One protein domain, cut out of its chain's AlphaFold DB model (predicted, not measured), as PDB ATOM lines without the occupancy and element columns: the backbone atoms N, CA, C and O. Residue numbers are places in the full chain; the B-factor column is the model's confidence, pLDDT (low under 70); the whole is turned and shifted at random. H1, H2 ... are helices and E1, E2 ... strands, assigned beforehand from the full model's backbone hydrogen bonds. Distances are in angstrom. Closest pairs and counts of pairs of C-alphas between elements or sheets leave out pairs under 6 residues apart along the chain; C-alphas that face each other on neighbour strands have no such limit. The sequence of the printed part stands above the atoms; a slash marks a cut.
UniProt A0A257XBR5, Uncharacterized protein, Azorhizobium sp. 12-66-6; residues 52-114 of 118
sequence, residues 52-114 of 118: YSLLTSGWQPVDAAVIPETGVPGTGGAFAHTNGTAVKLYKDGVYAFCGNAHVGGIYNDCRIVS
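What this domain is: This is residues 52 to 114 of the 118 residues of an uncharacterized protein of Azorhizobium sp. 12-66-6 (UniProt A0A257XBR5). Look for one strongly twisted sheet of four antiparallel strands, E1 to E4 side by side, with the short helix H1 over one face and the long loop of residues 67 to 83 looping over the other. The printed part has 63 residues with one named helix and four named strands, in the order H1 E1 E2 E3 E4, and the sheet keeps the order E1 - E2 - E3 - E4. It is mostly strand and compact, with a radius of gyration of the C-alphas of 11.1 A and spans of 30 by 23 by 14 A.

How they stand to each other: Begin at the inner strands E2, residues 84 to 91, and E3, residues 94 to 101, a hairpin; N 87 and O 98 are 2.8 A apart, within hydrogen-bond range. Beside E2 find the edge strand E1, residues 60 to 66, where N 86 and O 65 are 2.7 A apart. Beside E3 find the other edge strand E4, residues 107 to 113, where N 111 and O 97 are 2.8 A apart. The four form a meander, each strand the antiparallel neighbour of the one before; E1 and E4 are apart. H1, residues 52 to 56, is on the sheet at a height of 7.6 A, over none of the strands, but only just: 2 of its 5 C-alphas fall on E1. In H1 every O i to N i+4 pair is within hydrogen-bond range.

Where its parts are: Find C-alpha 52 at (-96.026, -173.464, -151.820), where H1 begins. E2 runs 23.1 A and E3 22.6 A; E1 runs 18.3 A and E4 18.4 A, to C-alpha 113 at (-80.091, -168.723, -156.492).

The domain as a whole: The C-alphas farthest apart, those of Asp 92 and Gly 104, are 33.3 A apart. The printed part has no cut, and the link E1 to E2 is long. Mean pLDDT of the printed part is 72.1; residues 101 to 110 are among those under 70.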
ATOM      1  N   TYR A  52     -94.982-172.533-151.414       76.94
ATOM      2  CA  TYR A  52     -96.026-173.464-151.820       76.94
ATOM      3  C   TYR A  52     -95.974-173.774-153.322       76.94
ATOM      4  O   TYR A  52     -95.936-174.945-153.688       76.94
ATOM      5  N   SER A  53     -95.871-172.756-154.189       78.88
ATOM      6  CA  SER A  53     -95.760-172.972-155.643       78.88
ATOM      7  C   SER A  53     -94.520-173.781-156.044       78.88
ATOM      8  O   SER A  53     -94.574-174.605-156.964       78.88
ATOM      9  N   LEU A  54     -93.402-173.594-155.336       82.31
ATOM     10  CA  LEU A  54     -92.184-174.364-155.582       82.31
ATOM     11  C   LEU A  54     -92.352-175.820-155.129       82.31
ATOM     12  O   LEU A  54     -92.066-176.737-155.897       82.31
ATOM     13  N   LEU A  55     -92.919-176.054-153.947       82.44
ATOM     14  CA  LEU A  55     -93.210-177.408-153.469       82.44
ATOM     15  C   LEU A  55     -94.165-178.153-154.419       82.44
ATOM     16  O   LEU A  55     -93.886-179.285-154.811       82.44
ATOM     17  N   THR A  56     -95.241-177.505-154.884       83.75
ATOM     18  CA  THR A  56     -96.187-178.116-155.839       83.75
ATOM     19  C   THR A  56     -95.580-178.378-157.217       83.75
ATOM     20  O   THR A  56     -96.042-179.263-157.928       83.75
ATOM     21  N   SER A  57     -94.538-177.637-157.602       84.38
ATOM     22  CA  SER A  57     -93.814-177.846-158.865       84.38
ATOM     23  C   SER A  57     -92.645-178.832-158.737       84.38
ATOM     24  O   SER A  57     -91.851-178.978-159.672       84.38
ATOM     25  N   GLY A  58     -92.543-179.535-157.603       83.38
ATOM     26  CA  GLY A  58     -91.606-180.637-157.387       83.38
ATOM     27  C   GLY A  58     -90.280-180.244-156.740       83.38
ATOM     28  O   GLY A  58     -89.370-181.071-156.702       83.38
ATOM     29  N   TRP A  59     -90.143-179.017-156.233       86.75
ATOM     30  CA  TRP A  59     -88.981-178.645-155.428       86.75
ATOM     31  C   TRP A  59     -89.013-179.349-154.072       86.75
ATOM     32  O   TRP A  59     -90.073-179.481-153.463       86.75
ATOM     33  N   GLN A  60     -87.846-179.768-153.586       83.69
ATOM     34  CA  GLN A  60     -87.719-180.496-152.325       83.69
ATOM     35  C   GLN A  60     -87.035-179.637-151.258       83.69
ATOM     36  O   GLN A  60     -86.034-178.984-151.569       83.69
ATOM     37  N   PRO A  61     -87.524-179.626-150.008       83.25
ATOM     38  CA  PRO A  61     -86.825-178.977-148.908       83.25
ATOM     39  C   PRO A  61     -85.545-179.742-148.568       83.25
ATOM     40  O   PRO A  61     -85.566-180.960-148.407       83.25
ATOM     41  N   VAL A  62     -84.429-179.021-148.458       83.62
ATOM     42  CA  VAL A  62     -83.111-179.596-148.131       83.62
ATOM     43  C   VAL A  62     -82.514-179.036-146.847       83.62
ATOM     44  O   VAL A  62     -81.689-179.699-146.230       83.62
ATOM     45  N   ASP A  63     -82.909-177.826-146.449       79.50
ATOM     46  CA  ASP A  63     -82.440-177.181-145.224       79.50
ATOM     47  C   ASP A  63     -83.450-176.123-144.758       79.50
ATOM     48  O   ASP A  63     -84.216-175.585-145.566       79.50
ATOM     49  N   ALA A  64     -83.455-175.814-143.465       77.19
ATOM     50  CA  ALA A  64     -84.257-174.748-142.887       77.19
ATOM     51  C   ALA A  64     -83.494-174.075-141.744       77.19
ATOM     52  O   ALA A  64     -83.003-174.734-140.830       77.19
ATOM     53  N   ALA A  65     -83.438-172.747-141.773       68.44
ATOM     54  CA  ALA A  65     -82.727-171.947-140.788       68.44
ATOM     55  C   ALA A  65     -83.607-170.807-140.276       68.44
ATOM     56  O   ALA A  65     -84.470-170.294-140.987       68.44
ATOM     57  N   VAL A  66     -83.375-170.371-139.042       74.38
ATOM     58  CA  VAL A  66     -83.908-169.086-138.573       74.38
ATOM     59  C   VAL A  66     -83.179-167.975-139.320       74.38
ATOM     60  O   VAL A  66     -81.969-168.066-139.524       74.38
ATOM     61  N   ILE A  67     -83.904-166.943-139.751       70.56
ATOM     62  CA  ILE A  67     -83.306-165.794-140.431       70.56
ATOM     63  C   ILE A  67     -82.523-164.979-139.387       70.56
ATOM     64  O   ILE A  67     -83.143-164.439-138.469       70.56
ATOM     65  N   PRO A  68     -81.182-164.885-139.477       66.56
ATOM     66  CA  PRO A  68     -80.417-164.021-138.584       66.56
ATOM     67  C   PRO A  68     -80.609-162.551-138.988       66.56
ATOM     68  O   PRO A  68     -80.977-162.261-140.127       66.56
ATOM     69  N   GLU A  69     -80.297-161.604-138.096       67.31
ATOM     70  CA  GLU A  69     -80.392-160.163-138.406       67.31
ATOM     71  C   GLU A  69     -79.588-159.771-139.654       67.31
ATOM     72  O   GLU A  69     -80.010-158.911-140.425       67.31
ATOM     73  N   THR A  70     -78.469-160.460-139.886       69.06
ATOM     74  CA  THR A  70     -77.586-160.303-141.049       69.06
ATOM     75  C   THR A  70     -78.149-160.894-142.351       69.06
ATOM     76  O   THR A  70     -77.570-160.688-143.417       69.06
ATOM     77  N   GLY A  71     -79.280-161.603-142.298       68.38
ATOM     78  CA  GLY A  71     -79.906-162.282-143.431       68.38
ATOM     79  C   GLY A  71     -79.319-163.666-143.734       68.38
ATOM     80  O   GLY A  71     -78.312-164.100-143.181       68.38
ATOM     81  N   VAL A  72     -79.972-164.406-144.632       68.19
ATOM     82  CA  VAL A  72     -79.585-165.790-144.956       68.19
ATOM     83  C   VAL A  72     -78.338-165.803-145.858       68.19
ATOM     84  O   VAL A  72     -78.341-165.122-146.893       68.19
ATOM     85  N   PRO A  73     -77.289-166.590-145.541       70.06
ATOM     86  CA  PRO A  73     -76.107-166.710-146.393       70.06
ATOM     87  C   PRO A  73     -76.457-167.089-147.841       70.06
ATOM     88  O   PRO A  73     -77.300-167.948-148.082       70.06
ATOM     89  N   GLY A  74     -75.812-166.443-148.816       68.12
ATOM     90  CA  GLY A  74     -76.052-166.685-150.247       68.12
ATOM     91  C   GLY A  74     -77.267-165.961-150.843       68.12
ATOM     92  O   GLY A  74     -77.502-166.072-152.040       68.12
ATOM     93  N   THR A  75     -78.019-165.188-150.048       66.00
ATOM     94  CA  THR A  75     -79.186-164.413-150.529       66.00
ATOM     95  C   THR A  75     -78.899-162.921-150.734       66.00
ATOM     96  O   THR A  75     -79.797-162.162-151.100       66.00
ATOM     97  N   GLY A  76     -77.659-162.486-150.478       70.44
ATOM     98  CA  GLY A  76     -77.246-161.083-150.587       70.44
ATOM     99  C   GLY A  76     -77.948-160.157-149.590       70.44
ATOM    100  O   GLY A  76     -78.185-158.998-149.902       70.44
ATOM    101  N   GLY A  77     -78.352-160.672-148.422       68.88
ATOM    102  CA  GLY A  77     -79.068-159.889-147.410       68.88
ATOM    103  C   GLY A  77     -80.549-159.652-147.725       68.88
ATOM    104  O   GLY A  77     -81.191-158.885-147.020       68.88
ATOM    105  N   ALA A  78     -81.125-160.327-148.729       68.00
ATOM    106  CA  ALA A  78     -82.531-160.150-149.118       68.00
ATOM    107  C   ALA A  78     -83.537-160.430-147.986       68.00
ATOM    108  O   ALA A  78     -84.652-159.921-148.013       68.00
ATOM    109  N   PHE A  79     -83.131-161.227-147.000       69.56
ATOM    110  CA  PHE A  79     -83.934-161.554-145.824       69.56
ATOM    111  C   PHE A  79     -83.419-160.884-144.541       69.56
ATOM    112  O   PHE A  79     -83.898-161.204-143.459       69.56
ATOM    113  N   ALA A  80     -82.442-159.976-144.624       66.44
ATOM    114  CA  ALA A  80     -81.965-159.249-143.450       66.44
ATOM    115  C   ALA A  80     -83.107-158.436-142.815       66.44
ATOM    116  O   ALA A  80     -84.030-157.991-143.502       66.44
ATOM    117  N   HIS A  81     -83.060-158.268-141.492       67.38
ATOM    118  CA  HIS A  81     -84.064-157.527-140.705       67.38
ATOM    119  C   HIS A  81     -85.491-158.104-140.717       67.38
ATOM    120  O   HIS A  81     -86.444-157.430-140.325       67.38
ATOM    121  N   THR A  82     -85.651-159.358-141.141       66.62
ATOM    122  CA  THR A  82     -86.937-160.057-141.128       66.62
ATOM    123  C   THR A  82     -86.968-161.092-140.008       66.62
ATOM    124  O   THR A  82     -86.220-162.062-140.040       66.62
ATOM    125  N   ASN A  83     -87.882-160.941-139.045       69.00
ATOM    126  CA  ASN A  83     -88.149-161.991-138.061       69.00
ATOM    127  C   ASN A  83     -88.881-163.150-138.752       69.00
ATOM    128  O   ASN A  83     -90.020-162.981-139.203       69.00
ATOM    129  N   GLY A  84     -88.234-164.310-138.872       74.75
ATOM    130  CA  GLY A  84     -88.800-165.430-139.615       74.75
ATOM    131  C   GLY A  84     -87.896-166.650-139.761       74.75
ATOM    132  O   GLY A  84     -86.814-166.734-139.178       74.75
ATOM    133  N   THR A  85     -88.352-167.602-140.569       75.06
ATOM    134  CA  THR A  85     -87.577-168.784-140.974       75.06
ATOM    135  C   THR A  85     -87.291-168.731-142.464       75.06
ATOM    136  O   THR A  85     -88.089-168.207-143.230       75.06
ATOM    137  N   ALA A  86     -86.159-169.265-142.892       78.12
ATOM    138  CA  ALA A  86     -85.835-169.464-144.290       78.12
ATOM    139  C   ALA A  86     -85.739-170.954-144.589       78.12
ATOM    140  O   ALA A  86     -85.097-171.700-143.854       78.12
ATOM    141  N   VAL A  87     -86.361-171.378-145.682       80.62
ATOM    142  CA  VAL A  87     -86.318-172.754-146.171       80.62
ATOM    143  C   VAL A  87     -85.536-172.774-147.472       80.62
ATOM    144  O   VAL A  87     -85.831-172.028-148.406       80.62
ATOM    145  N   LYS A  88     -84.530-173.638-147.532       81.38
ATOM    146  CA  LYS A  88     -83.774-173.916-148.742       81.38
ATOM    147  C   LYS A  88     -84.441-175.070-149.477       81.38
ATOM    148  O   LYS A  88     -84.587-176.167-148.937       81.38
ATOM    149  N   LEU A  89     -84.819-174.813-150.717       85.12
ATOM    150  CA  LEU A  89     -85.369-175.790-151.639       85.12
ATOM    151  C   LEU A  89     -84.337-176.147-152.709       85.12
ATOM    152  O   LEU A  89     -83.492-175.325-153.070       85.12
ATOM    153  N   TYR A  90     -84.431-177.363-153.234       83.12
ATOM    154  CA  TYR A  90     -83.590-177.871-154.309       83.12
ATOM    155  C   TYR A  90     -84.431-178.482-155.424       83.12
ATOM    156  O   TYR A  90     -85.407-179.195-155.162       83.12
ATOM    157  N   LYS A  91     -84.017-178.225-156.664       85.19
ATOM    158  CA  LYS A  91     -84.523-178.899-157.856       85.19
ATOM    159  C   LYS A  91     -83.480-178.835-158.968       85.19
ATOM    160  O   LYS A  91     -82.988-177.755-159.275       85.19
ATOM    161  N   ASP A  92     -83.150-179.981-159.560       86.56
ATOM    162  CA  ASP A  92     -82.342-180.087-160.785       86.56
ATOM    163  C   ASP A  92     -81.024-179.277-160.765       86.56
ATOM    164  O   ASP A  92     -80.654-178.624-161.737       86.56
ATOM    165  N   GLY A  93     -80.303-179.284-159.637       79.69
ATOM    166  CA  GLY A  93     -79.038-178.546-159.486       79.69
ATOM    167  C   GLY A  93     -79.185-177.079-159.064       79.69
ATOM    168  O   GLY A  93     -78.177-176.414-158.827       79.69
ATOM    169  N   VAL A  94     -80.413-176.580-158.929       80.50
ATOM    170  CA  VAL A  94     -80.720-175.198-158.553       80.50
ATOM    171  C   VAL A  94     -81.232-175.142-157.118       80.50
ATOM    172  O   VAL A  94     -82.002-175.999-156.680       80.50
ATOM    173  N   TYR A  95     -80.817-174.107-156.388       81.38
ATOM    174  CA  TYR A  95     -81.318-173.826-155.050       81.38
ATOM    175  C   TYR A  95     -82.272-172.636-155.067       81.38
ATOM    176  O   TYR A  95     -82.065-171.670-155.798       81.38
ATOM    177  N   ALA A  96     -83.298-172.681-154.229       80.12
ATOM    178  CA  ALA A  96     -84.128-171.528-153.921       80.12
ATOM    179  C   ALA A  96     -84.145-171.314-152.411       80.12
ATOM    180  O   ALA A  96     -84.219-172.275-151.651       80.12
ATOM    181  N   PHE A  97     -84.073-170.063-151.973       78.19
ATOM    182  CA  PHE A  97     -84.236-169.697-150.571       78.19
ATOM    183  C   PHE A  97     -85.559-168.966-150.419       78.19
ATOM    184  O   PHE A  97     -85.776-167.925-151.039       78.19
ATOM    185  N   CYS A  98     -86.437-169.532-149.607       77.50
ATOM    186  CA  CYS A  98     -87.754-169.001-149.311       77.50
ATOM    187  C   CYS A  98     -87.759-168.437-147.900       77.50
ATOM    188  O   CYS A  98     -87.604-169.198-146.950       77.50
ATOM    189  N   GLY A  99     -87.924-167.124-147.758       74.50
ATOM    190  CA  GLY A  99     -88.123-166.497-146.456       74.50
ATOM    191  C   GLY A  99     -89.598-166.525-146.064       74.50
ATOM    192  O   GLY A  99     -90.447-166.158-146.871       74.50
ATOM    193  N   ASN A 100     -89.881-166.928-144.828       72.88
ATOM    194  CA  ASN A 100     -91.177-166.860-144.160       72.88
ATOM    195  C   ASN A 100     -91.115-165.758-143.094       72.88
ATOM    196  O   ASN A 100     -90.740-166.006-141.942       72.88
ATOM    197  N   ALA A 101     -91.453-164.528-143.481       64.81
ATOM    198  CA  ALA A 101     -91.494-163.384-142.571       64.81
ATOM    199  C   ALA A 101     -92.764-163.400-141.708       64.81
ATOM    200  O   ALA A 101     -93.856-163.600-142.236       64.81
ATOM    201  N   HIS A 102     -92.649-163.121-140.405       57.47
ATOM    202  CA  HIS A 102     -93.804-163.009-139.494       57.47
ATOM    203  C   HIS A 102     -94.386-161.587-139.376       57.47
ATOM    204  O   HIS A 102     -95.332-161.371-138.619       57.47
ATOM    205  N   VAL A 103     -93.860-160.590-140.096       46.19
ATOM    206  CA  VAL A 103     -94.296-159.193-139.927       46.19
ATOM    207  C   VAL A 103     -95.426-158.848-140.907       46.19
ATOM    208  O   VAL A 103     -95.192-158.617-142.088       46.19
ATOM    209  N   GLY A 104     -96.665-158.795-140.398       39.50
ATOM    210  CA  GLY A 104     -97.834-158.212-141.082       39.50
ATOM    211  C   GLY A 104     -98.618-159.129-142.031       39.50
ATOM    212  O   GLY A 104     -99.597-158.691-142.627       39.50
ATOM    213  N   GLY A 105     -98.217-160.391-142.161       48.09
ATOM    214  CA  GLY A 105     -98.825-161.387-143.042       48.09
ATOM    215  C   GLY A 105     -97.786-162.437-143.425       48.09
ATOM    216  O   GLY A 105     -96.589-162.177-143.321       48.09
ATOM    217  N   ILE A 106     -98.222-163.630-143.836       51.47
ATOM    218  CA  ILE A 106     -97.314-164.684-144.302       51.47
ATOM    219  C   ILE A 106     -96.724-164.231-145.647       51.47
ATOM    220  O   ILE A 106     -97.305-164.465-146.708       51.47
ATOM    221  N   TYR A 107     -95.582-163.547-145.615       53.75
ATOM    222  CA  TYR A 107     -94.793-163.294-146.814       53.75
ATOM    223  C   TYR A 107     -93.905-164.511-147.054       53.75
ATOM    224  O   TYR A 107     -92.913-164.696-146.354       53.75
ATOM    225  N   ASN A 108     -94.299-165.333-148.030       63.66
ATOM    226  CA  ASN A 108     -93.505-166.441-148.557       63.66
ATOM    227  C   ASN A 108     -92.849-165.960-149.853       63.66
ATOM    228  O   ASN A 108     -93.422-166.164-150.923       63.66
ATOM    229  N   ASP A 109     -91.714-165.271-149.770       69.56
ATOM    230  CA  ASP A 109     -90.985-164.836-150.967       69.56
ATOM    231  C   ASP A 109     -89.798-165.766-151.204       69.56
ATOM    232  O   ASP A 109     -88.943-165.944-150.327       69.56
ATOM    233  N   CYS A 110     -89.772-166.401-152.372       69.81
ATOM    234  CA  CYS A 110     -88.727-167.331-152.760       69.81
ATOM    235  C   CYS A 110     -87.816-166.721-153.808       69.81
ATOM    236  O   CYS A 110     -88.242-166.350-154.901       69.81
ATOM    237  N   ARG A 111     -86.522-166.720-153.504       70.38
ATOM    238  CA  ARG A 111     -85.481-166.308-154.433       70.38
ATOM    239  C   ARG A 111     -84.727-167.526-154.938       70.38
ATOM    240  O   ARG A 111     -84.127-168.257-154.153       70.38
ATOM    241  N   ILE A 112     -84.732-167.721-156.251       65.62
ATOM    242  CA  ILE A 112     -83.905-168.731-156.914       65.62
ATOM    243  C   ILE A 112     -82.466-168.211-156.972       65.62
ATOM    244  O   ILE A 112     -82.224-167.082-157.401       65.62
ATOM    245  N   VAL A 113     -81.521-169.031-156.530       62.94
ATOM    246  CA  VAL A 113     -80.091-168.723-156.492       62.94
ATOM    247  C   VAL A 113     -79.383-169.786-157.325       62.94
ATOM    248  O   VAL A 113     -79.299-170.954-156.940       62.94
ATOM    249  N   SER A 114     -78.918-169.394-158.509       52.50
ATOM    250  CA  SER A 114     -78.082-170.243-159.358       52.50
ATOM    251  C   SER A 114     -76.604-169.947-159.094       52.50
ATOM    252  O   SER A 114     -76.250-168.901-158.541       52.50
TER     253      SER A 114